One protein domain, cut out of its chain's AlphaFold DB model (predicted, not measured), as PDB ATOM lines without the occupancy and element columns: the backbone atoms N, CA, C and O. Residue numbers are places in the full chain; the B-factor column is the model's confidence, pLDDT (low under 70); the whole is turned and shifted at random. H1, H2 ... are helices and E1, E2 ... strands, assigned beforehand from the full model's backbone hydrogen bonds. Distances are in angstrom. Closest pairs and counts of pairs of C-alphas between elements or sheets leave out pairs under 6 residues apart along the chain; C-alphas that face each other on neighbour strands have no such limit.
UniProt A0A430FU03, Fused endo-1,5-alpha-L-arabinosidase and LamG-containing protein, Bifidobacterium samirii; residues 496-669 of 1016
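This is residues 496 to 669 of the 1016 residues of the protein "Fused endo-1,5-alpha-L-arabinosidase and LamG-containing protein" of Bifidobacterium samirii (UniProt A0A430FU03). Two strongly twisted sheets of four antiparallel strands each lie face to face as a sandwich, their strands crossed at 39 degrees and their edge strands E1 and E5 close together. The short helix H1 grazes the first sheet, while H2 and H3 sit off both sheets in the long excursion that leads the chain from E4 to E5. The printed part has 174 residues, with the named elements in the order H1 E1 E2 E3 E4 H2 H3 E5 E6 E7 E8, and the sheets run E1 E2 E3 E4 and E5 E6 E7 E8. The class is mixed, helices and strands, though under half of the residues, 71, are in named elements. The whole is compact, with a radius of gyration of the C-alphas of 15.3 A, and rounded, with spans of 42 by 40 by 31 A.

Find C-alpha 500 at (-3.211, -31.462, 45.845); there H1 begins, residues 500 to 505, 8.6 A from first to last C-alpha. Go on to C-alpha 519 at (-5.079, -41.218, 53.273), where E1 starts and runs to residue 527 over 21.8 A. E2, residues 532 to 540, comes next with 24.7 A, then E3, residues 549 to 556, with 23.1 A, and E4, residues 564 to 571, with 19.9 A. Beyond them look for the small helices H2, residues 584 to 588, and H3, residues 595 to 598. The second set of strands is shorter: E5, residues 611 to 615, spans 12.9 A; E6, residues 618 to 623, 16.6 A; E7, residues 630 to 635, 16.4 A; and E8, residues 660 to 664, 12.2 A, ending at C-alpha 664 at (-25.152, -53.267, 56.411).

Start at E1 to E4, a meander, each strand the antiparallel neighbour of the one before; E1 and E4 are its edge strands. Look at N 523 and O 536, 3.0 A apart, for the hairpin E1 and E2, at N 535 and O 554, 2.8 A, for E2 and E3, and at N 553 and O 567, 2.9 A, for E3 and E4. H1 only grazes this sheet with residues 502 to 503; the C-alphas of Trp 503 and Ile 539 of E2, the closest of these two elements, are 7.5 A apart. E5 to E8 form the second meander, with E5 and E8 as edge strands. Find N 613 and O 620 at 3.0 A for the hairpin E5 and E6, N 621 and O 633 at 2.9 A for E6 and E7, and N 632 and O 661 at 2.8 A for E7 and E8. The parts of the two sheets that face each other are 10.7 A centre to centre, with best planes 19 degrees apart. The closest C-alphas of E1 and E5, those of Glu 523 and Ser 611, are 5.8 A apart. H2 and H3 are apart and on neither sheet. Every O i to N i+4 pair is within hydrogen-bond range in H1 and H2; H3 is too short for such a pair.

The two C-alphas farthest apart are those of Asp 510 and Gly 616, 43.7 A. The printed part has no cut. Long links join H1 to E1, E4 to H2, H3 to E5 and E7 to E8; in the last, residues 636 to 659, you find residues 655 to 656 paired antiparallel with residues 660 to 661 of E8. The mean pLDDT of the printed part is 93.6, and residues 543 to 545 of the model are under 70.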
ATOM      1  N   GLU A 496       1.440 -35.315  48.479       89.19
ATOM      2  CA  GLU A 496       0.928 -33.947  48.672       89.19
ATOM      3  C   GLU A 496       0.683 -33.223  47.346       89.19
ATOM      4  O   GLU A 496      -0.233 -32.407  47.270       89.19
ATOM      5  N   GLU A 497       1.464 -33.547  46.312       93.50
ATOM      6  CA  GLU A 497       1.291 -33.043  44.950       93.50
ATOM      7  C   GLU A 497       0.212 -33.849  44.216       93.50
ATOM      8  O   GLU A 497      -0.749 -33.275  43.707       93.50
ATOM      9  N   ILE A 498       0.294 -35.186  44.269       95.62
ATOM     10  CA  ILE A 498      -0.635 -36.105  43.583       95.62
ATOM     11  C   ILE A 498      -2.097 -35.886  44.016       95.62
ATOM     12  O   ILE A 498      -3.004 -35.947  43.187       95.62
ATOM     13  N   PHE A 499      -2.343 -35.597  45.299       95.44
ATOM     14  CA  PHE A 499      -3.685 -35.311  45.823       95.44
ATOM     15  C   PHE A 499      -3.981 -33.812  46.005       95.44
ATOM     16  O   PHE A 499      -5.038 -33.481  46.550       95.44
ATOM     17  N   ALA A 500      -3.104 -32.898  45.564       92.69
ATOM     18  CA  ALA A 500      -3.211 -31.462  45.845       92.69
ATOM     19  C   ALA A 500      -4.585 -30.881  45.475       92.69
ATOM     20  O   ALA A 500      -5.255 -30.271  46.317       92.69
ATOM     21  N   ASP A 501      -5.021 -31.086  44.233       94.38
ATOM     22  CA  ASP A 501      -6.255 -30.490  43.723       94.38
ATOM     23  C   ASP A 501      -7.491 -31.078  44.402       94.38
ATOM     24  O   ASP A 501      -8.321 -30.327  44.919       94.38
ATOM     25  N   ILE A 502      -7.600 -32.409  44.484       96.31
ATOM     26  CA  ILE A 502      -8.759 -33.050  45.115       96.31
ATOM     27  C   ILE A 502      -8.838 -32.734  46.612       96.31
ATOM     28  O   ILE A 502      -9.929 -32.419  47.090       96.31
ATOM     29  N   TRP A 503      -7.707 -32.708  47.333       95.31
ATOM     30  CA  TRP A 503      -7.648 -32.323  48.749       95.31
ATOM     31  C   TRP A 503      -8.216 -30.921  48.963       95.31
ATOM     32  O   TRP A 503      -9.129 -30.739  49.772       95.31
ATOM     33  N   ASN A 504      -7.714 -29.934  48.212       92.94
ATOM     34  CA  ASN A 504      -8.151 -28.542  48.324       92.94
ATOM     35  C   ASN A 504      -9.581 -28.312  47.798       92.94
ATOM     36  O   ASN A 504     -10.265 -27.428  48.313       92.94
ATOM     37  N   ALA A 505     -10.042 -29.089  46.813       93.19
ATOM     38  CA  ALA A 505     -11.381 -28.966  46.240       93.19
ATOM     39  C   ALA A 505     -12.487 -29.521  47.153       93.19
ATOM     40  O   ALA A 505     -13.565 -28.922  47.220       93.19
ATOM     41  N   TRP A 506     -12.252 -30.643  47.858       94.81
ATOM     42  CA  TRP A 506     -13.289 -31.276  48.682       94.81
ATOM     43  C   TRP A 506     -12.964 -31.515  50.168       94.81
ATOM     44  O   TRP A 506     -13.457 -30.730  50.982       94.81
ATOM     45  N   PRO A 507     -12.266 -32.583  50.597       93.06
ATOM     46  CA  PRO A 507     -12.278 -33.025  51.995       93.06
ATOM     47  C   PRO A 507     -11.667 -32.027  52.991       93.06
ATOM     48  O   PRO A 507     -12.153 -31.949  54.119       93.06
ATOM     49  N   LYS A 508     -10.664 -31.232  52.593       92.12
ATOM     50  CA  LYS A 508      -9.927 -30.304  53.471       92.12
ATOM     51  C   LYS A 508     -10.831 -29.357  54.273       92.12
ATOM     52  O   LYS A 508     -11.783 -28.774  53.748       92.12
ATOM     53  N   GLN A 509     -10.494 -29.154  55.550       85.56
ATOM     54  CA  GLN A 509     -11.199 -28.245  56.468       85.56
ATOM     55  C   GLN A 509     -10.216 -27.479  57.361       85.56
ATOM     56  O   GLN A 509      -9.115 -27.949  57.625       85.56
ATOM     57  N   ASP A 510     -10.635 -26.344  57.926       84.44
ATOM     58  CA  ASP A 510      -9.827 -25.592  58.906       84.44
ATOM     59  C   ASP A 510      -9.468 -26.433  60.150       84.44
ATOM     60  O   ASP A 510      -8.434 -26.219  60.781       84.44
ATOM     61  N   SER A 511     -10.319 -27.404  60.504       81.19
ATOM     62  CA  SER A 511     -10.096 -28.373  61.584       81.19
ATOM     63  C   SER A 511      -9.276 -29.601  61.174       81.19
ATOM     64  O   SER A 511      -8.871 -30.360  62.051       81.19
ATOM     65  N   ASN A 512      -9.060 -29.815  59.874       83.00
ATOM     66  CA  ASN A 512      -8.318 -30.943  59.315       83.00
ATOM     67  C   ASN A 512      -7.635 -30.507  57.993       83.00
ATOM     68  O   ASN A 512      -8.188 -30.725  56.911       83.00
ATOM     69  N   PRO A 513      -6.501 -29.777  58.068       82.44
ATOM     70  CA  PRO A 513      -5.940 -29.048  56.922       82.44
ATOM     71  C   PRO A 513      -4.903 -29.839  56.103       82.44
ATOM     72  O   PRO A 513      -4.510 -29.387  55.022       82.44
ATOM     73  N   ASP A 514      -4.458 -30.985  56.616       83.75
ATOM     74  CA  ASP A 514      -3.315 -31.771  56.145       83.75
ATOM     75  C   ASP A 514      -3.755 -33.130  55.569       83.75
ATOM     76  O   ASP A 514      -4.433 -33.902  56.246       83.75
ATOM     77  N   VAL A 515      -3.361 -33.439  54.330       89.81
ATOM     78  CA  VAL A 515      -3.681 -34.716  53.666       89.81
ATOM     79  C   VAL A 515      -2.843 -35.881  54.210       89.81
ATOM     80  O   VAL A 515      -3.289 -37.028  54.175       89.81
ATOM     81  N   ALA A 516      -1.663 -35.612  54.782       79.06
ATOM     82  CA  ALA A 516      -0.701 -36.632  55.191       79.06
ATOM     83  C   ALA A 516      -1.262 -37.603  56.241       79.06
ATOM     84  O   ALA A 516      -0.921 -38.787  56.221       79.06
ATOM     85  N   GLY A 517      -2.140 -37.124  57.125       81.62
ATOM     86  CA  GLY A 517      -2.830 -37.937  58.129       81.62
ATOM     87  C   GLY A 517      -4.115 -38.624  57.648       81.62
ATOM     88  O   GLY A 517      -4.688 -39.389  58.418       81.62
ATOM     89  N   ASN A 518      -4.573 -38.371  56.416       91.81
ATOM     90  CA  ASN A 518      -5.959 -38.601  55.972       91.81
ATOM     91  C   ASN A 518      -6.128 -39.514  54.740       91.81
ATOM     92  O   ASN A 518      -7.238 -39.645  54.227       91.81
ATOM     93  N   MET A 519      -5.047 -40.141  54.271       95.50
ATOM     94  CA  MET A 519      -5.079 -41.218  53.273       95.50
ATOM     95  C   MET A 519      -5.355 -42.547  53.988       95.50
ATOM     96  O   MET A 519      -4.454 -43.057  54.661       95.50
ATOM     97  N   TRP A 520      -6.583 -43.065  53.922       97.31
ATOM     98  CA  TRP A 520      -7.044 -44.218  54.716       97.31
ATOM     99  C   TRP A 520      -7.536 -45.381  53.843       97.31
ATOM    100  O   TRP A 520      -7.990 -45.159  52.720       97.31
ATOM    101  N   ALA A 521      -7.448 -46.599  54.390       97.12
ATOM    102  CA  ALA A 521      -8.035 -47.846  53.887       97.12
ATOM    103  C   ALA A 521      -8.103 -47.937  52.344       97.12
ATOM    104  O   ALA A 521      -9.190 -47.818  51.767       97.12
ATOM    105  N   PRO A 522      -6.946 -48.057  51.663       97.50
ATOM    106  CA  PRO A 522      -6.906 -48.260  50.224       97.50
ATOM    107  C   PRO A 522      -7.334 -49.684  49.863       97.50
ATOM    108  O   PRO A 522      -6.857 -50.631  50.478       97.50
ATOM    109  N   GLU A 523      -8.144 -49.841  48.820       98.06
ATOM    110  CA  GLU A 523      -8.465 -51.149  48.227       98.06
ATOM    111  C   GLU A 523      -7.785 -51.315  46.864       98.06
ATOM    112  O   GLU A 523      -7.779 -50.374  46.066       98.06
ATOM    113  N   ILE A 524      -7.201 -52.489  46.588       98.06
ATOM    114  CA  ILE A 524      -6.407 -52.738  45.375       98.06
ATOM    115  C   ILE A 524      -6.961 -53.925  44.582       98.06
ATOM    116  O   ILE A 524      -7.048 -55.044  45.077       98.06
ATOM    117  N   ILE A 525      -7.241 -53.700  43.294       97.94
ATOM    118  CA  ILE A 525      -7.720 -54.729  42.360       97.94
ATOM    119  C   ILE A 525      -7.011 -54.631  41.001       97.94
ATOM    120  O   ILE A 525      -6.657 -53.545  40.537       97.94
ATOM    121  N   TRP A 526      -6.836 -55.763  40.317       97.50
ATOM    122  CA  TRP A 526      -6.489 -55.772  38.894       97.50
ATOM    123  C   TRP A 526      -7.727 -55.483  38.037       97.50
ATOM    124  O   TRP A 526      -8.723 -56.203  38.129       97.50
ATOM    125  N   ASN A 527      -7.660 -54.486  37.152       97.06
ATOM    126  CA  ASN A 527      -8.701 -54.245  36.156       97.06
ATOM    127  C   ASN A 527      -8.261 -54.793  34.779       97.06
ATOM    128  O   ASN A 527      -7.420 -54.176  34.115       97.06
ATOM    129  N   PRO A 528      -8.848 -55.906  34.292       88.56
ATOM    130  CA  PRO A 528      -8.484 -56.511  33.010       88.56
ATOM    131  C   PRO A 528      -8.986 -55.735  31.782       88.56
ATOM    132  O   PRO A 528      -8.508 -55.991  30.680       88.56
ATOM    133  N   THR A 529      -9.927 -54.796  31.939       90.75
ATOM    134  CA  THR A 529     -10.410 -53.939  30.838       90.75
ATOM    135  C   THR A 529      -9.471 -52.754  30.616       90.75
ATOM    136  O   THR A 529      -9.165 -52.418  29.475       90.75
ATOM    137  N   MET A 530      -8.977 -52.150  31.702       90.94
ATOM    138  CA  MET A 530      -7.961 -51.089  31.652       90.94
ATOM    139  C   MET A 530      -6.538 -51.639  31.453       90.94
ATOM    140  O   MET A 530      -5.660 -50.899  31.017       90.94
ATOM    141  N   ASN A 531      -6.309 -52.920  31.775       90.81
ATOM    142  CA  ASN A 531      -4.988 -53.548  31.883       90.81
ATOM    143  C   ASN A 531      -4.064 -52.750  32.830       90.81
ATOM    144  O   ASN A 531      -2.947 -52.373  32.470       90.81
ATOM    145  N   LYS A 532      -4.573 -52.454  34.032       96.62
ATOM    146  CA  LYS A 532      -3.883 -51.714  35.100       96.62
ATOM    147  C   LYS A 532      -4.264 -52.270  36.468       96.62
ATOM    148  O   LYS A 532      -5.403 -52.699  36.675       96.62
ATOM    149  N   TRP A 533      -3.352 -52.145  37.425       98.44
ATOM    150  CA  TRP A 533      -3.713 -52.151  38.839       98.44
ATOM    151  C   TRP A 533      -4.492 -50.878  39.158       98.44
ATOM    152  O   TRP A 533      -4.124 -49.800  38.695       98.44
ATOM    153  N   CYS A 534      -5.572 -51.007  39.923       98.81
ATOM    154  CA  CYS A 534      -6.434 -49.919  40.372       98.81
ATOM    155  C   CYS A 534      -6.399 -49.852  41.900       98.81
ATOM    156  O   CYS A 534      -6.557 -50.880  42.554       98.81
ATOM    157  N   MET A 535      -6.219 -48.652  42.449       98.75
ATOM    158  CA  MET A 535      -6.268 -48.370  43.881       98.75
ATOM    159  C   MET A 535      -7.404 -47.394  44.162       98.75
ATOM    160  O   MET A 535      -7.441 -46.302  43.593       98.75
ATOM    161  N   TYR A 536      -8.290 -47.777  45.073       98.75
ATOM    162  CA  TYR A 536      -9.384 -46.963  45.582       98.75
ATOM    163  C   TYR A 536      -8.961 -46.417  46.944       98.75
ATOM    164  O   TYR A 536      -9.042 -47.113  47.950       98.75
ATOM    165  N   MET A 537      -8.422 -45.196  46.955       98.44
ATOM    166  CA  MET A 537      -7.872 -44.541  48.142       98.44
ATOM    167  C   MET A 537      -8.908 -43.611  48.775       98.44
ATOM    168  O   MET A 537      -9.432 -42.704  48.112       98.44
ATOM    169  N   SER A 538      -9.146 -43.780  50.077       98.19
ATOM    170  CA  SER A 538     -10.012 -42.895  50.854       98.19
ATOM    171  C   SER A 538      -9.263 -41.620  51.239       98.19
ATOM    172  O   SER A 538      -8.248 -41.685  51.932       98.19
ATOM    173  N   ILE A 539      -9.778 -40.449  50.853       97.50
ATOM    174  CA  ILE A 539      -9.235 -39.151  51.276       97.50
ATOM    175  C   ILE A 539     -10.218 -38.502  52.260       97.50
ATOM    176  O   ILE A 539     -11.241 -37.923  51.877       97.50
ATOM    177  N   ASN A 540      -9.910 -38.626  53.552       94.62
ATOM    178  CA  ASN A 540     -10.790 -38.227  54.646       94.62
ATOM    179  C   ASN A 540     -10.666 -36.738  55.010       94.62
ATOM    180  O   ASN A 540      -9.598 -36.249  55.361       94.62
ATOM    181  N   GLY A 541     -11.779 -36.011  55.041       87.88
ATOM    182  CA  GLY A 541     -11.840 -34.694  55.683       87.88
ATOM    183  C   GLY A 541     -12.384 -34.745  57.107       87.88
ATOM    184  O   GLY A 541     -12.090 -33.854  57.911       87.88
ATOM    185  N   GLY A 542     -13.162 -35.781  57.438       81.06
ATOM    186  CA  GLY A 542     -13.952 -35.863  58.665       81.06
ATOM    187  C   GLY A 542     -14.958 -34.710  58.779       81.06
ATOM    188  O   GLY A 542     -15.435 -34.179  57.773       81.06
ATOM    189  N   GLY A 543     -15.239 -34.273  60.006       66.38
ATOM    190  CA  GLY A 543     -16.030 -33.072  60.293       66.38
ATOM    191  C   GLY A 543     -17.409 -33.346  60.902       66.38
ATOM    192  O   GLY A 543     -18.026 -34.389  60.710       66.38
ATOM    193  N   PHE A 544     -17.913 -32.373  61.666       63.50
ATOM    194  CA  PHE A 544     -19.255 -32.412  62.252       63.50
ATOM    195  C   PHE A 544     -20.021 -31.128  61.894       63.50
ATOM    196  O   PHE A 544     -19.465 -30.038  62.051       63.50
ATOM    197  N   PRO A 545     -21.293 -31.206  61.453       65.25
ATOM    198  CA  PRO A 545     -22.131 -32.408  61.350       65.25
ATOM    199  C   PRO A 545     -21.940 -33.220  60.054       65.25
ATOM    200  O   PRO A 545     -22.628 -34.218  59.873       65.25
ATOM    201  N   TYR A 546     -21.038 -32.804  59.160       73.56
ATOM    202  CA  TYR A 546     -20.849 -33.412  57.842       73.56
ATOM    203  C   TYR A 546     -19.466 -34.059  57.722       73.56
ATOM    204  O   TYR A 546     -18.463 -33.346  57.733       73.56
ATOM    205  N   GLN A 547     -19.427 -35.384  57.554       88.19
ATOM    206  CA  GLN A 547     -18.202 -36.135  57.268       88.19
ATOM    207  C   GLN A 547     -17.820 -35.926  55.794       88.19
ATOM    208  O   GLN A 547     -18.338 -36.619  54.916       88.19
ATOM    209  N   LYS A 548     -16.994 -34.920  55.487       92.94
ATOM    210  CA  LYS A 548     -16.579 -34.606  54.110       92.94
ATOM    211  C   LYS A 548     -15.405 -35.477  53.687       92.94
ATOM    212  O   LYS A 548     -14.263 -35.085  53.882       92.94
ATOM    213  N   SER A 549     -15.680 -36.605  53.054       96.06
ATOM    214  CA  SER A 549     -14.649 -37.507  52.535       96.06
ATOM    215  C   SER A 549     -14.932 -37.833  51.071       96.06
ATOM    216  O   SER A 549     -16.017 -37.530  50.560       96.06
ATOM    217  N   VAL A 550     -13.939 -38.361  50.363       98.00
ATOM    218  CA  VAL A 550     -14.051 -38.730  48.947       98.00
ATOM    219  C   VAL A 550     -13.220 -39.978  48.673       98.00
ATOM    220  O   VAL A 550     -12.070 -40.070  49.099       98.00
ATOM    221  N   MET A 551     -13.812 -40.927  47.953       98.69
ATOM    222  CA  MET A 551     -13.107 -42.086  47.417       98.69
ATOM    223  C   MET A 551     -12.468 -41.702  46.082       98.69
ATOM    224  O   MET A 551     -13.126 -41.082  45.241       98.69
ATOM    225  N   THR A 552     -11.200 -42.048  45.874       98.69
ATOM    226  CA  THR A 552     -10.418 -41.648  44.690       98.69
ATOM    227  C   THR A 552      -9.782 -42.848  44.003       98.69
ATOM    228  O   THR A 552      -9.326 -43.764  44.677       98.69
ATOM    229  N   LEU A 553      -9.743 -42.838  42.669       98.88
ATOM    230  CA  LEU A 553      -9.094 -43.867  41.859       98.88
ATOM    231  C   LEU A 553      -7.690 -43.423  41.441       98.88
ATOM    232  O   LEU A 553      -7.507 -42.316  40.923       98.88
ATOM    233  N   LEU A 554      -6.731 -44.335  41.578       98.75
ATOM    234  CA  LEU A 554      -5.384 -44.251  41.018       98.75
ATOM    235  C   LEU A 554      -5.045 -45.546  40.266       98.75
ATOM    236  O   LEU A 554      -5.592 -46.603  40.578       98.75
ATOM    237  N   THR A 555      -4.130 -45.485  39.296       98.44
ATOM    238  CA  THR A 555      -3.718 -46.654  38.494       98.44
ATOM    239  C   THR A 555      -2.211 -46.781  38.309       98.44
ATOM    240  O   THR A 555      -1.538 -45.768  38.118       98.44
ATOM    241  N   ALA A 556      -1.708 -48.017  38.268       96.25
ATOM    242  CA  ALA A 556      -0.303 -48.356  38.012       96.25
ATOM    243  C   ALA A 556      -0.147 -49.599  37.114       96.25
ATOM    244  O   ALA A 556      -1.085 -50.381  36.929       96.25
ATOM    245  N   ASP A 557       1.054 -49.793  36.561       89.62
ATOM    246  CA  ASP A 557       1.436 -51.003  35.814       89.62
ATOM    247  C   ASP A 557       1.962 -52.128  36.723       89.62
ATOM    248  O   ASP A 557       1.775 -53.302  36.409       89.62
ATOM    249  N   SER A 558       2.547 -51.793  37.879       89.19
ATOM    250  CA  SER A 558       2.970 -52.742  38.918       89.19
ATOM    251  C   SER A 558       2.606 -52.240  40.318       89.19
ATOM    252  O   SER A 558       2.440 -51.043  40.541       89.19
ATOM    253  N   LEU A 559       2.479 -53.167  41.271       93.06
ATOM    254  CA  LEU A 559       2.005 -52.891  42.633       93.06
ATOM    255  C   LEU A 559       2.954 -52.000  43.456       93.06
ATOM    256  O   LEU A 559       2.495 -51.135  44.203       93.06
ATOM    257  N   ASP A 560       4.264 -52.179  43.286       89.31
ATOM    258  CA  ASP A 560       5.327 -51.346  43.861       89.31
ATOM    259  C   ASP A 560       5.923 -50.324  42.876       89.31
ATOM    260  O   ASP A 560       6.925 -49.680  43.176       89.31
ATOM    261  N   GLY A 561       5.274 -50.135  41.723       86.38
ATOM    262  CA  GLY A 561       5.540 -49.019  40.822       86.38
ATOM    263  C   GLY A 561       4.884 -47.715  41.284       86.38
ATOM    264  O   GLY A 561       4.191 -47.656  42.305       86.38
ATOM    265  N   ASP A 562       5.095 -46.664  40.493       90.81
ATOM    266  CA  ASP A 562       4.476 -45.358  40.701       90.81
ATOM    267  C   ASP A 562       3.039 -45.323  40.147       90.81
ATOM    268  O   ASP A 562       2.731 -45.866  39.082       90.81
ATOM    269  N   TRP A 563       2.144 -44.665  40.884       96.75
ATOM    270  CA  TRP A 563       0.708 -44.625  40.623       96.75
ATOM    271  C   TRP A 563       0.266 -43.256  40.103       96.75
ATOM    272  O   TRP A 563       0.666 -42.213  40.620       96.75
ATOM    273  N   THR A 564      -0.615 -43.258  39.104       96.62
ATOM    274  CA  THR A 564      -1.201 -42.053  38.499       96.62
ATOM    275  C   THR A 564      -2.609 -41.819  39.040       96.62
ATOM    276  O   THR A 564      -3.430 -42.734  39.011       96.62
ATOM    277  N   TYR A 565      -2.917 -40.606  39.506       98.06
ATOM    278  CA  TYR A 565      -4.277 -40.220  39.903       98.06
ATOM    279  C   TYR A 565      -5.213 -40.143  38.685       98.06
ATOM    280  O   TYR A 565      -4.866 -39.530  37.677       98.06
ATOM    281  N   VAL A 566      -6.405 -40.743  38.783       97.56
ATOM    282  CA  VAL A 566      -7.406 -40.778  37.699       97.56
ATOM    283  C   VAL A 566      -8.589 -39.855  37.994       97.56
ATOM    284  O   VAL A 566      -9.033 -39.125  37.109       97.56
ATOM    285  N   GLY A 567      -9.121 -39.869  39.220       95.81
ATOM    286  CA  GLY A 567     -10.254 -39.015  39.574       95.81
ATOM    287  C   GLY A 567     -11.011 -39.413  40.847       95.81
ATOM    288  O   GLY A 567     -10.719 -40.439  41.463       95.81
ATOM    289  N   PRO A 568     -12.014 -38.609  41.243       98.31
ATOM    290  CA  PRO A 568     -12.933 -38.944  42.321       98.31
ATOM    291  C   PRO A 568     -13.989 -39.954  41.844       98.31
ATOM    292  O   PRO A 568     -14.521 -39.846  40.738       98.31
ATOM    293  N   VAL A 569     -14.322 -40.916  42.703       98.62
ATOM    294  CA  VAL A 569     -15.318 -41.964  42.433       98.62
ATOM    295  C   VAL A 569     -16.671 -41.595  43.042       98.62
ATOM    296  O   VAL A 569     -17.687 -41.648  42.352       98.62
ATOM    297  N   ILE A 570     -16.695 -41.222  44.326       98.38
ATOM    298  CA  ILE A 570     -17.915 -40.922  45.093       98.38
ATOM    299  C   ILE A 570     -17.564 -40.130  46.375       98.38
ATOM    300  O   ILE A 570     -16.443 -40.222  46.879       98.38
ATOM    301  N   TYR A 571     -18.501 -39.333  46.897       97.94
ATOM    302  CA  TYR A 571     -18.276 -38.332  47.954       97.94
ATOM    303  C   TYR A 571     -19.187 -38.537  49.177       97.94
ATOM    304  O   TYR A 571     -20.258 -39.122  49.065       97.94
ATOM    305  N   SER A 572     -18.831 -37.958  50.326       96.56
ATOM    306  CA  SER A 572     -19.742 -37.721  51.460       96.56
ATOM    307  C   SER A 572     -19.652 -36.289  51.999       96.56
ATOM    308  O   SER A 572     -18.782 -35.506  51.613       96.56
ATOM    309  N   GLY A 573     -20.571 -35.930  52.904       93.94
ATOM    310  CA  GLY A 573     -20.566 -34.646  53.623       93.94
ATOM    311  C   GLY A 573     -21.038 -33.440  52.803       93.94
ATOM    312  O   GLY A 573     -20.809 -32.290  53.188       93.94
ATOM    313  N   PHE A 574     -21.686 -33.684  51.664       94.31
ATOM    314  CA  PHE A 574     -22.295 -32.642  50.848       94.31
ATOM    315  C   PHE A 574     -23.664 -32.203  51.381       94.31
ATOM    316  O   PHE A 574     -24.333 -32.870  52.167       94.31
ATOM    317  N   SER A 575     -24.072 -31.025  50.931       92.12
ATOM    318  CA  SER A 575     -25.309 -30.330  51.265       92.12
ATOM    319  C   SER A 575     -25.678 -29.414  50.098       92.12
ATOM    320  O   SER A 575     -24.828 -29.097  49.265       92.12
ATOM    321  N   ALA A 576     -26.902 -28.886  50.063       90.50
ATOM    322  CA  ALA A 576     -27.321 -27.962  49.002       90.50
ATOM    323  C   ALA A 576     -26.430 -26.701  48.852       90.50
ATOM    324  O   ALA A 576     -26.475 -26.050  47.813       90.50
ATOM    325  N   ALA A 577     -25.613 -26.359  49.860       90.38
ATOM    326  CA  ALA A 577     -24.705 -25.209  49.838       90.38
ATOM    327  C   ALA A 577     -23.303 -25.496  49.253       90.38
ATOM    328  O   ALA A 577     -22.548 -24.553  49.029       90.38
ATOM    329  N   ASN A 578     -22.927 -26.764  49.043       90.75
ATOM    330  CA  ASN A 578     -21.604 -27.162  48.529       90.75
ATOM    331  C   ASN A 578     -21.628 -28.341  47.531       90.75
ATOM    332  O   ASN A 578     -20.587 -28.689  46.982       90.75
ATOM    333  N   ALA A 579     -22.798 -28.922  47.251       91.12
ATOM    334  CA  ALA A 579     -22.999 -30.036  46.321       91.12
ATOM    335  C   ALA A 579     -22.448 -29.812  44.899       91.12
ATOM    336  O   ALA A 579     -22.067 -30.777  44.243       91.12
ATOM    337  N   SER A 580     -22.334 -28.562  44.441       89.06
ATOM    338  CA  SER A 580     -21.751 -28.208  43.136       89.06
ATOM    339  C   SER A 580     -20.247 -28.501  43.002       89.06
ATOM    340  O   SER A 580     -19.699 -28.331  41.918       89.06
ATOM    341  N   ALA A 581     -19.570 -28.910  44.081       91.62
ATOM    342  CA  ALA A 581     -18.191 -29.412  44.070       91.62
ATOM    343  C   ALA A 581     -18.114 -30.958  44.131       91.62
ATOM    344  O   ALA A 581     -17.074 -31.516  44.476       91.62
ATOM    345  N   THR A 582     -19.222 -31.647  43.834       95.88
ATOM    346  CA  THR A 582     -19.364 -33.114  43.844       95.88
ATOM    347  C   THR A 582     -20.205 -33.582  42.650       95.88
ATOM    348  O   THR A 582     -20.846 -32.773  41.981       95.88
ATOM    349  N   ASP A 583     -20.266 -34.889  42.400       95.62
ATOM    350  CA  ASP A 583     -21.097 -35.486  41.345       95.62
ATOM    351  C   ASP A 583     -22.593 -35.620  41.711       95.62
ATOM    352  O   ASP A 583     -23.387 -36.057  40.879       95.62
ATOM    353  N   VAL A 584     -23.024 -35.243  42.922       97.12
ATOM    354  CA  VAL A 584     -24.364 -35.597  43.436       97.12
ATOM    355  C   VAL A 584     -25.529 -35.145  42.542       97.12
ATOM    356  O   VAL A 584     -26.465 -35.915  42.339       97.12
ATOM    357  N   TYR A 585     -25.471 -33.953  41.935       95.00
ATOM    358  CA  TYR A 585     -26.516 -33.490  41.005       95.00
ATOM    359  C   TYR A 585     -26.409 -34.106  39.599       95.00
ATOM    360  O   TYR A 585     -27.411 -34.158  38.887       95.00
ATOM    361  N   ARG A 586     -25.249 -34.659  39.209       94.81
ATOM    362  CA  ARG A 586     -25.118 -35.495  37.999       94.81
ATOM    363  C   ARG A 586     -25.837 -36.839  38.173       94.81
ATOM    364  O   ARG A 586     -26.337 -37.380  37.194       94.81
ATOM    365  N   VAL A 587     -25.900 -37.352  39.403       96.88
ATOM    366  CA  VAL A 587     -26.549 -38.630  39.748       96.88
ATOM    367  C   VAL A 587     -28.040 -38.455  40.064       96.88
ATOM    368  O   VAL A 587     -28.876 -39.170  39.520       96.88
ATOM    369  N   LEU A 588     -28.393 -37.504  40.936       95.50
ATOM    370  CA  LEU A 588     -29.769 -37.301  41.418       95.50
ATOM    371  C   LEU A 588     -30.598 -36.323  40.566       95.50
ATOM    372  O   LEU A 588     -31.812 -36.227  40.751       95.50
ATOM    373  N   GLY A 589     -29.951 -35.586  39.662       89.94
ATOM    374  CA  GLY A 589     -30.526 -34.438  38.967       89.94
ATOM    375  C   GLY A 589     -30.381 -33.127  39.750       89.94
ATOM    376  O   GLY A 589     -30.257 -33.105  40.977       89.94
ATOM    377  N   GLU A 590     -30.399 -32.014  39.017       88.00
ATOM    378  CA  GLU A 590     -30.283 -30.670  39.587       88.00
ATOM    379  C   GLU A 590     -31.435 -30.321  40.537       88.00
ATOM    380  O   GLU A 590     -32.605 -30.603  40.271       88.00
ATOM    381  N   GLY A 591     -31.095 -29.677  41.657       83.12
ATOM    382  CA  GLY A 591     -32.062 -29.278  42.685       83.12
ATOM    383  C   GLY A 591     -32.692 -30.430  43.486       83.12
ATOM    384  O   GLY A 591     -33.722 -30.214  44.129       83.12
ATOM    385  N   ALA A 592     -32.107 -31.633  43.463       92.12
ATOM    386  CA  ALA A 592     -32.546 -32.766  44.281       92.12
ATOM    387  C   ALA A 592     -32.555 -32.450  45.794       92.12
ATOM    388  O   ALA A 592     -31.747 -31.664  46.292       92.12
ATOM    389  N   ASP A 593     -33.455 -33.091  46.551       94.25
ATOM    390  CA  ASP A 593     -33.538 -32.908  48.006       94.25
ATOM    391  C   ASP A 593     -32.387 -33.635  48.719       94.25
ATOM    392  O   ASP A 593     -32.434 -34.840  48.975       94.25
ATOM    393  N   LEU A 594     -31.343 -32.875  49.054       94.75
ATOM    394  CA  LEU A 594     -30.162 -33.387  49.745       94.75
ATOM    395  C   LEU A 594     -30.305 -33.434  51.279       94.75
ATOM    396  O   LEU A 594     -29.326 -33.723  51.969       94.75
ATOM    397  N   THR A 595     -31.479 -33.145  51.857       92.56
ATOM    398  CA  THR A 595     -31.621 -33.057  53.325       92.56
ATOM    399  C   THR A 595     -31.363 -34.378  54.047       92.56
ATOM    400  O   THR A 595     -30.896 -34.352  55.188       92.56
ATOM    401  N   ARG A 596     -31.590 -35.530  53.396       91.38
ATOM    402  CA  ARG A 596     -31.357 -36.852  54.003       91.38
ATOM    403  C   ARG A 596     -29.883 -37.116  54.337       91.38
ATOM    404  O   ARG A 596     -29.584 -37.634  55.411       91.38
ATOM    405  N   TYR A 597     -28.965 -36.640  53.497       93.31
ATOM    406  CA  TYR A 597     -27.520 -36.867  53.631       93.31
ATOM    407  C   TYR A 597     -26.884 -36.119  54.816       93.31
ATOM    408  O   TYR A 597     -25.767 -36.431  55.225       93.31
ATOM    409  N   ALA A 598     -27.614 -35.179  55.427       89.94
ATOM    410  CA  ALA A 598     -27.251 -34.560  56.703       89.94
ATOM    411  C   ALA A 598     -27.534 -35.462  57.926       89.94
ATOM    412  O   ALA A 598     -27.119 -35.143  59.042       89.94
ATOM    413  N   SER A 599     -28.276 -36.563  57.755       90.56
ATOM    414  CA  SER A 599     -28.696 -37.446  58.842       90.56
ATOM    415  C   SER A 599     -27.723 -38.608  59.028       90.56
ATOM    416  O   SER A 599     -27.842 -39.635  58.358       90.56
ATOM    417  N   LEU A 600     -26.838 -38.499  60.026       88.25
ATOM    418  CA  LEU A 600     -25.936 -39.567  60.511       88.25
ATOM    419  C   LEU A 600     -26.666 -40.787  61.141       88.25
ATOM    420  O   LEU A 600     -26.085 -41.552  61.908       88.25
ATOM    421  N   GLN A 601     -27.965 -40.928  60.876       87.06
ATOM    422  CA  GLN A 601     -28.831 -42.038  61.278       87.06
ATOM    423  C   GLN A 601     -29.475 -42.738  60.062       87.06
ATOM    424  O   GLN A 601     -29.972 -43.849  60.203       87.06
ATOM    425  N   ASP A 602     -29.469 -42.110  58.879       86.44
ATOM    426  CA  ASP A 602     -30.096 -42.624  57.651       86.44
ATOM    427  C   ASP A 602     -29.052 -42.855  56.548       86.44
ATOM    428  O   ASP A 602     -28.714 -44.001  56.255       86.44
ATOM    429  N   THR A 603     -28.530 -41.768  55.970       90.69
ATOM    430  CA  THR A 603     -27.623 -41.774  54.803       90.69
ATOM    431  C   THR A 603     -26.393 -40.881  54.960       90.69
ATOM    432  O   THR A 603     -25.482 -40.959  54.145       90.69
ATOM    433  N   GLY A 604     -26.303 -40.045  55.996       91.00
ATOM    434  CA  GLY A 604     -25.044 -39.382  56.331       91.00
ATOM    435  C   GLY A 604     -24.034 -40.419  56.827       91.00
ATOM    436  O   GLY A 604     -24.308 -41.104  57.807       91.00
ATOM    437  N   LEU A 605     -22.890 -40.542  56.156       92.00
ATOM    438  CA  LEU A 605     -21.845 -41.539  56.422       92.00
ATOM    439  C   LEU A 605     -20.455 -40.958  56.148       92.00
ATOM    440  O   LEU A 605     -20.354 -39.907  55.509       92.00
ATOM    441  N   ASN A 606     -19.397 -41.616  56.626       92.06
ATOM    442  CA  ASN A 606     -18.030 -41.280  56.227       92.06
ATOM    443  C   ASN A 606     -17.640 -42.095  54.983       92.06
ATOM    444  O   ASN A 606     -17.656 -43.324  55.037       92.06
ATOM    445  N   MET A 607     -17.340 -41.424  53.864       94.94
ATOM    446  CA  MET A 607     -16.918 -42.071  52.615       94.94
ATOM    447  C   MET A 607     -15.445 -42.472  52.693       94.94
ATOM    448  O   MET A 607     -14.566 -41.721  52.266       94.94
ATOM    449  N   ILE A 608     -15.211 -43.643  53.273       97.06
ATOM    450  CA  ILE A 608     -13.923 -44.329  53.378       97.06
ATOM    451  C   ILE A 608     -14.154 -45.847  53.217       97.06
ATOM    452  O   ILE A 608     -15.296 -46.271  53.010       97.06
ATOM    453  N   ASP A 609     -13.093 -46.641  53.342       97.88
ATOM    454  CA  ASP A 609     -13.114 -48.104  53.484       97.88
ATOM    455  C   ASP A 609     -13.784 -48.820  52.305       97.88
ATOM    456  O   ASP A 609     -14.849 -49.425  52.443       97.88
ATOM    457  N   ALA A 610     -13.169 -48.717  51.124       97.69
ATOM    458  CA  ALA A 610     -13.625 -49.443  49.944       97.69
ATOM    459  C   ALA A 610     -13.365 -50.955  50.061       97.69
ATOM    460  O   ALA A 610     -12.368 -51.382  50.637       97.69
ATOM    461  N   SER A 611     -14.213 -51.750  49.409       98.19
ATOM    462  CA  SER A 611     -13.890 -53.112  48.978       98.19
ATOM    463  C   SER A 611     -14.477 -53.357  47.593       98.19
ATOM    464  O   SER A 611     -15.624 -52.985  47.327       98.19
ATOM    465  N   VAL A 612     -13.671 -53.896  46.674       98.38
ATOM    466  CA  VAL A 612     -13.951 -53.856  45.230       98.38
ATOM    467  C   VAL A 612     -13.818 -55.241  44.614       98.38
ATOM    468  O   VAL A 612     -12.763 -55.864  44.675       98.38
ATOM    469  N   HIS A 613     -14.889 -55.714  43.973       97.75
ATOM    470  CA  HIS A 613     -14.960 -57.064  43.418       97.75
ATOM    471  C   HIS A 613     -15.719 -57.114  42.090       97.75
ATOM    472  O   HIS A 613     -16.580 -56.282  41.801       97.75
ATOM    473  N   TYR A 614     -15.407 -58.137  41.293       97.00
ATOM    474  CA  TYR A 614     -16.172 -58.504  40.105       97.00
ATOM    475  C   TYR A 614     -17.235 -59.554  40.452       97.00
ATOM    476  O   TYR A 614     -16.905 -60.584  41.042       97.00
ATOM    477  N   ASP A 615     -18.475 -59.336  40.011       95.44
ATOM    478  CA  ASP A 615     -19.479 -60.394  39.850       95.44
ATOM    479  C   ASP A 615     -19.697 -60.627  38.347       95.44
ATOM    480  O   ASP A 615     -20.296 -59.817  37.635       95.44
ATOM    481  N   GLY A 616     -19.089 -61.693  37.820       92.56
ATOM    482  CA  GLY A 616     -18.945 -61.892  36.377       92.56
ATOM    483  C   GLY A 616     -18.136 -60.767  35.718       92.56
ATOM    484  O   GLY A 616     -16.988 -60.529  36.084       92.56
ATOM    485  N   ASP A 617     -18.739 -60.083  34.742       90.50
ATOM    486  CA  ASP A 617     -18.152 -58.915  34.064       90.50
ATOM    487  C   ASP A 617     -18.487 -57.578  34.777       90.50
ATOM    488  O   ASP A 617     -18.112 -56.503  34.301       90.50
ATOM    489  N   GLU A 618     -19.234 -57.603  35.889       96.69
ATOM    490  CA  GLU A 618     -19.736 -56.402  36.570       96.69
ATOM    491  C   GLU A 618     -18.837 -56.012  37.751       96.69
ATOM    492  O   GLU A 618     -18.642 -56.803  38.670       96.69
ATOM    493  N   LEU A 619     -18.287 -54.793  37.734       98.50
ATOM    494  CA  LEU A 619     -17.421 -54.277  38.798       98.50
ATOM    495  C   LEU A 619     -18.244 -53.523  39.849       98.50
ATOM    496  O   LEU A 619     -18.989 -52.598  39.513       98.50
ATOM    497  N   TRP A 620     -18.072 -53.881  41.117       98.81
ATOM    498  CA  TRP A 620     -18.798 -53.314  42.252       98.81
ATOM    499  C   TRP A 620     -17.837 -52.830  43.339       98.81
ATOM    500  O   TRP A 620     -16.791 -53.435  43.559       98.81
ATOM    501  N   MET A 621     -18.214 -51.752  44.026       98.81
ATOM    502  CA  MET A 621     -17.492 -51.188  45.166       98.81
ATOM    503  C   MET A 621     -18.435 -51.022  46.353       98.81
ATOM    504  O   MET A 621     -19.344 -50.186  46.306       98.81
ATOM    505  N   ALA A 622     -18.200 -51.795  47.411       98.69
ATOM    506  CA  ALA A 622     -18.733 -51.534  48.741       98.69
ATOM    507  C   ALA A 622     -17.895 -50.447  49.436       98.69
ATOM    508  O   ALA A 622     -16.713 -50.297  49.132       98.69
ATOM    509  N   PHE A 623     -18.500 -49.668  50.333       98.56
ATOM    510  CA  PHE A 623     -17.837 -48.594  51.080       98.56
ATOM    511  C   PHE A 623     -18.625 -48.174  52.331       98.56
ATOM    512  O   PHE A 623     -19.843 -48.378  52.423       98.56
ATOM    513  N   GLY A 624     -17.952 -47.478  53.248       97.62
ATOM    514  CA  GLY A 624     -18.575 -46.695  54.316       97.62
ATOM    515  C   GLY A 624     -18.075 -47.021  55.723       97.62
ATOM    516  O   GLY A 624     -17.708 -48.148  56.035       97.62
ATOM    517  N   SER A 625     -18.125 -46.012  56.594       96.50
ATOM    518  CA  SER A 625     -17.770 -46.110  58.013       96.50
ATOM    519  C   SER A 625     -18.855 -45.450  58.881       96.50
ATOM    520  O   SER A 625     -19.177 -44.264  58.713       96.50
ATOM    521  N   TRP A 626     -19.429 -46.252  59.793       94.25
ATOM    522  CA  TRP A 626     -20.438 -45.913  60.813       94.25
ATOM    523  C   TRP A 626     -21.707 -45.210  60.260       94.25
ATOM    524  O   TRP A 626     -22.012 -45.213  59.065       94.25
ATOM    525  N   PHE A 627     -22.487 -44.586  61.150       94.50
ATOM    526  CA  PHE A 627     -23.538 -43.608  60.832       94.50
ATOM    527  C   PHE A 627     -24.685 -44.162  59.959       94.50
ATOM    528  O   PHE A 627     -25.576 -44.849  60.467       94.50
ATOM    529  N   GLY A 628     -24.702 -43.842  58.661       94.00
ATOM    530  CA  GLY A 628     -25.646 -44.357  57.670       94.00
ATOM    531  C   GLY A 628     -25.417 -45.825  57.292       94.00
ATOM    532  O   GLY A 628     -26.331 -46.441  56.743       94.00
ATOM    533  N   GLY A 629     -24.263 -46.404  57.633       96.38
ATOM    534  CA  GLY A 629     -23.906 -47.801  57.374       96.38
ATOM    535  C   GLY A 629     -23.065 -48.003  56.113       96.38
ATOM    536  O   GLY A 629     -22.467 -47.061  55.597       96.38
ATOM    537  N   ILE A 630     -23.054 -49.247  55.637       98.50
ATOM    538  CA  ILE A 630     -22.253 -49.736  54.507       98.50
ATOM    539  C   ILE A 630     -23.126 -49.793  53.258       98.50
ATOM    540  O   ILE A 630     -24.241 -50.329  53.303       98.50
ATOM    541  N   TRP A 631     -22.614 -49.271  52.150       98.62
ATOM    542  CA  TRP A 631     -23.337 -49.155  50.887       98.62
ATOM    543  C   TRP A 631     -22.492 -49.655  49.715       98.62
ATOM    544  O   TRP A 631     -21.295 -49.873  49.872       98.62
ATOM    545  N   MET A 632     -23.111 -49.874  48.554       98.69
ATOM    546  CA  MET A 632     -22.451 -50.431  47.375       98.69
ATOM    547  C   MET A 632     -22.955 -49.805  46.074       98.69
ATOM    548  O   MET A 632     -24.164 -49.743  45.829       98.69
ATOM    549  N   VAL A 633     -22.018 -49.397  45.211       98.75
ATOM    550  CA  VAL A 633     -22.289 -48.912  43.849       98.75
ATOM    551  C   VAL A 633     -21.524 -49.719  42.806       98.75
ATOM    552  O   VAL A 633     -20.428 -50.219  43.052       98.75
ATOM    553  N   ARG A 634     -22.093 -49.792  41.607       98.56
ATOM    554  CA  ARG A 634     -21.429 -50.266  40.396       98.56
ATOM    555  C   ARG A 634     -20.400 -49.253  39.883       98.56
ATOM    556  O   ARG A 634     -20.640 -48.040  39.890       98.56
ATOM    557  N   LEU A 635     -19.285 -49.768  39.383       98.88
ATOM    558  CA  LEU A 635     -18.251 -49.031  38.661       98.88
ATOM    559  C   LEU A 635     -18.271 -49.420  37.175       98.88
ATOM    560  O   LEU A 635     -18.697 -50.516  36.808       98.88
ATOM    561  N   ASP A 636     -17.795 -48.530  36.310       97.31
ATOM    562  CA  ASP A 636     -17.578 -48.807  34.889       97.31
ATOM    563  C   ASP A 636     -16.209 -49.491  34.710       97.31
ATOM    564  O   ASP A 636     -15.181 -48.840  34.920       97.31
ATOM    565  N   PRO A 637     -16.138 -50.773  34.289       92.62
ATOM    566  CA  PRO A 637     -14.862 -51.470  34.132       92.62
ATOM    567  C   PRO A 637     -13.905 -50.789  33.147       92.62
ATOM    568  O   PRO A 637     -12.697 -50.968  33.267       92.62
ATOM    569  N   SER A 638     -14.402 -49.996  32.192       91.50
ATOM    570  CA  SER A 638     -13.562 -49.307  31.204       91.50
ATOM    571  C   SER A 638     -12.850 -48.060  31.736       91.50
ATOM    572  O   SER A 638     -11.902 -47.596  31.105       91.50
ATOM    573  N   THR A 639     -13.261 -47.543  32.901       92.75
ATOM    574  CA  THR A 639     -12.662 -46.349  33.530       92.75
ATOM    575  C   THR A 639     -12.254 -46.544  34.991       92.75
ATOM    576  O   THR A 639     -11.479 -45.739  35.500       92.75
ATOM    577  N   GLY A 640     -12.789 -47.559  35.677       96.31
ATOM    578  CA  GLY A 640     -12.667 -47.755  37.128       96.31
ATOM    579  C   GLY A 640     -13.459 -46.738  37.963       96.31
ATOM    580  O   GLY A 640     -13.511 -46.841  39.184       96.31
ATOM    581  N   LEU A 641     -14.082 -45.738  37.335       98.56
ATOM    582  CA  LEU A 641     -14.877 -44.726  38.022       98.56
ATOM    583  C   LEU A 641     -16.329 -45.200  38.186       98.56
ATOM    584  O   LEU A 641     -16.743 -46.225  37.645       98.56
ATOM    585  N   ARG A 642     -17.120 -44.430  38.941       98.31
ATOM    586  CA  ARG A 642     -18.555 -44.666  39.139       98.31
ATOM    587  C   ARG A 642     -19.281 -44.886  37.808       98.31
ATOM    588  O   ARG A 642     -19.172 -44.057  36.905       98.31
ATOM    589  N   ASP A 643     -20.112 -45.926  37.732       97.50
ATOM    590  CA  ASP A 643     -21.075 -46.048  36.639       97.50
ATOM    591  C   ASP A 643     -22.218 -45.034  36.829       97.50
ATOM    592  O   ASP A 643     -22.962 -45.070  37.813       97.50
ATOM    593  N   TYR A 644     -22.351 -44.116  35.870       94.19
ATOM    594  CA  TYR A 644     -23.410 -43.102  35.820       94.19
ATOM    595  C   TYR A 644     -24.624 -43.528  34.973       94.19
ATOM    596  O   TYR A 644     -25.594 -42.775  34.889       94.19
ATOM    597  N   ALA A 645     -24.588 -44.695  34.320       89.75
ATOM    598  CA  ALA A 645     -25.732 -45.273  33.616       89.75
ATOM    599  C   ALA A 645     -26.632 -46.103  34.552       89.75
ATOM    600  O   ALA A 645     -27.849 -46.149  34.349       89.75
ATOM    601  N   THR A 646     -26.062 -46.723  35.590       94.38
ATOM    602  CA  THR A 646     -26.830 -47.412  36.638       94.38
ATOM    603  C   THR A 646     -27.514 -46.414  37.576       94.38
ATOM    604  O   THR A 646     -26.918 -45.441  38.036       94.38
ATOM    605  N   THR A 647     -28.792 -46.668  37.875       95.31
ATOM    606  CA  THR A 647     -29.629 -45.819  38.738       95.31
ATOM    607  C   THR A 647     -30.335 -46.659  39.795       95.31
ATOM    608  O   THR A 647     -30.872 -47.725  39.493       95.31
ATOM    609  N   TYR A 648     -30.362 -46.163  41.030       97.38
ATOM    610  CA  TYR A 648     -30.884 -46.893  42.185       97.38
ATOM    611  C   TYR A 648     -32.185 -46.255  42.696       97.38
ATOM    612  O   TYR A 648     -32.296 -45.027  42.737       97.38
ATOM    613  N   PRO A 649     -33.194 -47.045  43.103       96.44
ATOM    614  CA  PRO A 649     -34.397 -46.500  43.713       96.44
ATOM    615  C   PRO A 649     -34.117 -46.086  45.164       96.44
ATOM    616  O   PRO A 649     -33.544 -46.852  45.933       96.44
ATOM    617  N   THR A 650     -34.580 -44.913  45.593       95.75
ATOM    618  CA  THR A 650     -34.541 -44.544  47.018       95.75
ATOM    619  C   THR A 650     -35.588 -45.341  47.807       95.75
ATOM    620  O   THR A 650     -36.792 -45.123  47.652       95.75
ATOM    621  N   VAL A 651     -35.126 -46.257  48.662       96.12
ATOM    622  CA  VAL A 651     -35.935 -47.143  49.512       96.12
ATOM    623  C   VAL A 651     -35.292 -47.246  50.900       96.12
ATOM    624  O   VAL A 651     -34.135 -47.639  51.040       96.12
ATOM    625  N   GLU A 652     -36.047 -46.893  51.941       93.50
ATOM    626  CA  GLU A 652     -35.578 -46.879  53.334       93.50
ATOM    627  C   GLU A 652     -34.941 -48.217  53.752       93.50
ATOM    628  O   GLU A 652     -35.571 -49.268  53.660       93.50
ATOM    629  N   ASN A 653     -33.686 -48.155  54.214       91.25
ATOM    630  CA  ASN A 653     -32.860 -49.301  54.622       91.25
ATOM    631  C   ASN A 653     -32.716 -50.434  53.577       91.25
ATOM    632  O   ASN A 653     -32.448 -51.572  53.945       91.25
ATOM    633  N   VAL A 654     -32.840 -50.112  52.283       96.12
ATOM    634  CA  VAL A 654     -32.543 -51.028  51.162       96.12
ATOM    635  C   VAL A 654     -31.621 -50.355  50.145       96.12
ATOM    636  O   VAL A 654     -30.623 -50.950  49.749       96.12
ATOM    637  N   SER A 655     -31.922 -49.123  49.721       97.69
ATOM    638  CA  SER A 655     -31.148 -48.444  48.675       97.69
ATOM    639  C   SER A 655     -31.349 -46.923  48.638       97.69
ATOM    640  O   SER A 655     -32.333 -46.370  49.136       97.69
ATOM    641  N   ASP A 656     -30.403 -46.216  48.033       98.00
ATOM    642  CA  ASP A 656     -30.409 -44.769  47.851       98.00
ATOM    643  C   ASP A 656     -29.934 -44.390  46.444       98.00
ATOM    644  O   ASP A 656     -29.017 -45.005  45.907       98.00
ATOM    645  N   GLY A 657     -30.534 -43.351  45.856       97.69
ATOM    646  CA  GLY A 657     -30.201 -42.900  44.504       97.69
ATOM    647  C   GLY A 657     -28.735 -42.498  44.310       97.69
ATOM    648  O   GLY A 657     -28.230 -42.625  43.196       97.69
ATOM    649  N   TYR A 658     -28.040 -42.051  45.365       98.31
ATOM    650  CA  TYR A 658     -26.632 -41.668  45.302       98.31
ATOM    651  C   TYR A 658     -25.687 -42.748  45.838       98.31
ATOM    652  O   TYR A 658     -24.699 -43.045  45.163       98.31
ATOM    653  N   TYR A 659     -25.969 -43.359  46.992       98.12
ATOM    654  CA  TYR A 659     -25.083 -44.373  47.593       98.12
ATOM    655  C   TYR A 659     -25.343 -45.821  47.143       98.12
ATOM    656  O   TYR A 659     -24.558 -46.700  47.473       98.12
ATOM    657  N   GLY A 660     -26.391 -46.093  46.365       98.25
ATOM    658  CA  GLY A 660     -26.646 -47.430  45.827       98.25
ATOM    659  C   GLY A 660     -27.319 -48.372  46.823       98.25
ATOM    660  O   GLY A 660     -28.269 -47.981  47.499       98.25
ATOM    661  N   HIS A 661     -26.885 -49.628  46.875       98.50
ATOM    662  CA  HIS A 661     -27.482 -50.674  47.716       98.50
ATOM    663  C   HIS A 661     -26.968 -50.550  49.150       98.50
ATOM    664  O   HIS A 661     -25.790 -50.278  49.345       98.50
ATOM    665  N   LYS A 662     -27.816 -50.758  50.161       98.19
ATOM    666  CA  LYS A 662     -27.398 -50.768  51.570       98.19
ATOM    667  C   LYS A 662     -27.093 -52.196  52.009       98.19
ATOM    668  O   LYS A 662     -28.012 -52.995  52.173       98.19
ATOM    669  N   LEU A 663     -25.817 -52.504  52.230       98.50
ATOM    670  CA  LEU A 663     -25.384 -53.850  52.612       98.50
ATOM    671  C   LEU A 663     -25.530 -54.101  54.119       98.50
ATOM    672  O   LEU A 663     -25.947 -55.187  54.521       98.50
ATOM    673  N   ALA A 664     -25.192 -53.110  54.955       98.19
ATOM    674  CA  ALA A 664     -25.152 -53.267  56.411       98.19
ATOM    675  C   ALA A 664     -25.265 -51.939  57.192       98.19
ATOM    676  O   ALA A 664     -25.248 -50.847  56.622       98.19
ATOM    677  N   GLY A 665     -25.350 -52.029  58.522       96.38
ATOM    678  CA  GLY A 665     -25.271 -50.888  59.441       96.38
ATOM    679  C   GLY A 665     -26.472 -49.933  59.371       96.38
ATOM    680  O   GLY A 665     -27.591 -50.325  59.026       96.38
ATOM    681  N   GLY A 666     -26.238 -48.662  59.714       95.00
ATOM    682  CA  GLY A 666     -27.256 -47.606  59.805       95.00
ATOM    683  C   GLY A 666     -27.547 -47.162  61.238       95.00
ATOM    684  O   GLY A 666     -27.050 -47.758  62.189       95.00
ATOM    685  N   HIS A 667     -28.384 -46.128  61.401       93.62
ATOM    686  CA  HIS A 667     -28.867 -45.622  62.700       93.62
ATOM    687  C   HIS A 667     -27.757 -45.255  63.703       93.62
ATOM    688  O   HIS A 667     -27.950 -45.323  64.915       93.62
ATOM    689  N   GLY A 668     -26.582 -44.837  63.226       92.56
ATOM    690  CA  GLY A 668     -25.465 -44.438  64.092       92.56
ATOM    691  C   GLY A 668     -24.825 -45.569  64.889       92.56
ATOM    692  O   GLY A 668     -24.061 -45.276  65.805       92.56
ATOM    693  N   ASN A 669     -25.133 -46.822  64.553       94.94
ATOM    694  CA  ASN A 669     -24.360 -47.972  65.006       94.94
ATOM    695  C   ASN A 669     -22.957 -47.941  64.349       94.94
ATOM    696  O   ASN A 669     -22.700 -47.140  63.439       94.94
TER     697      ASN A 669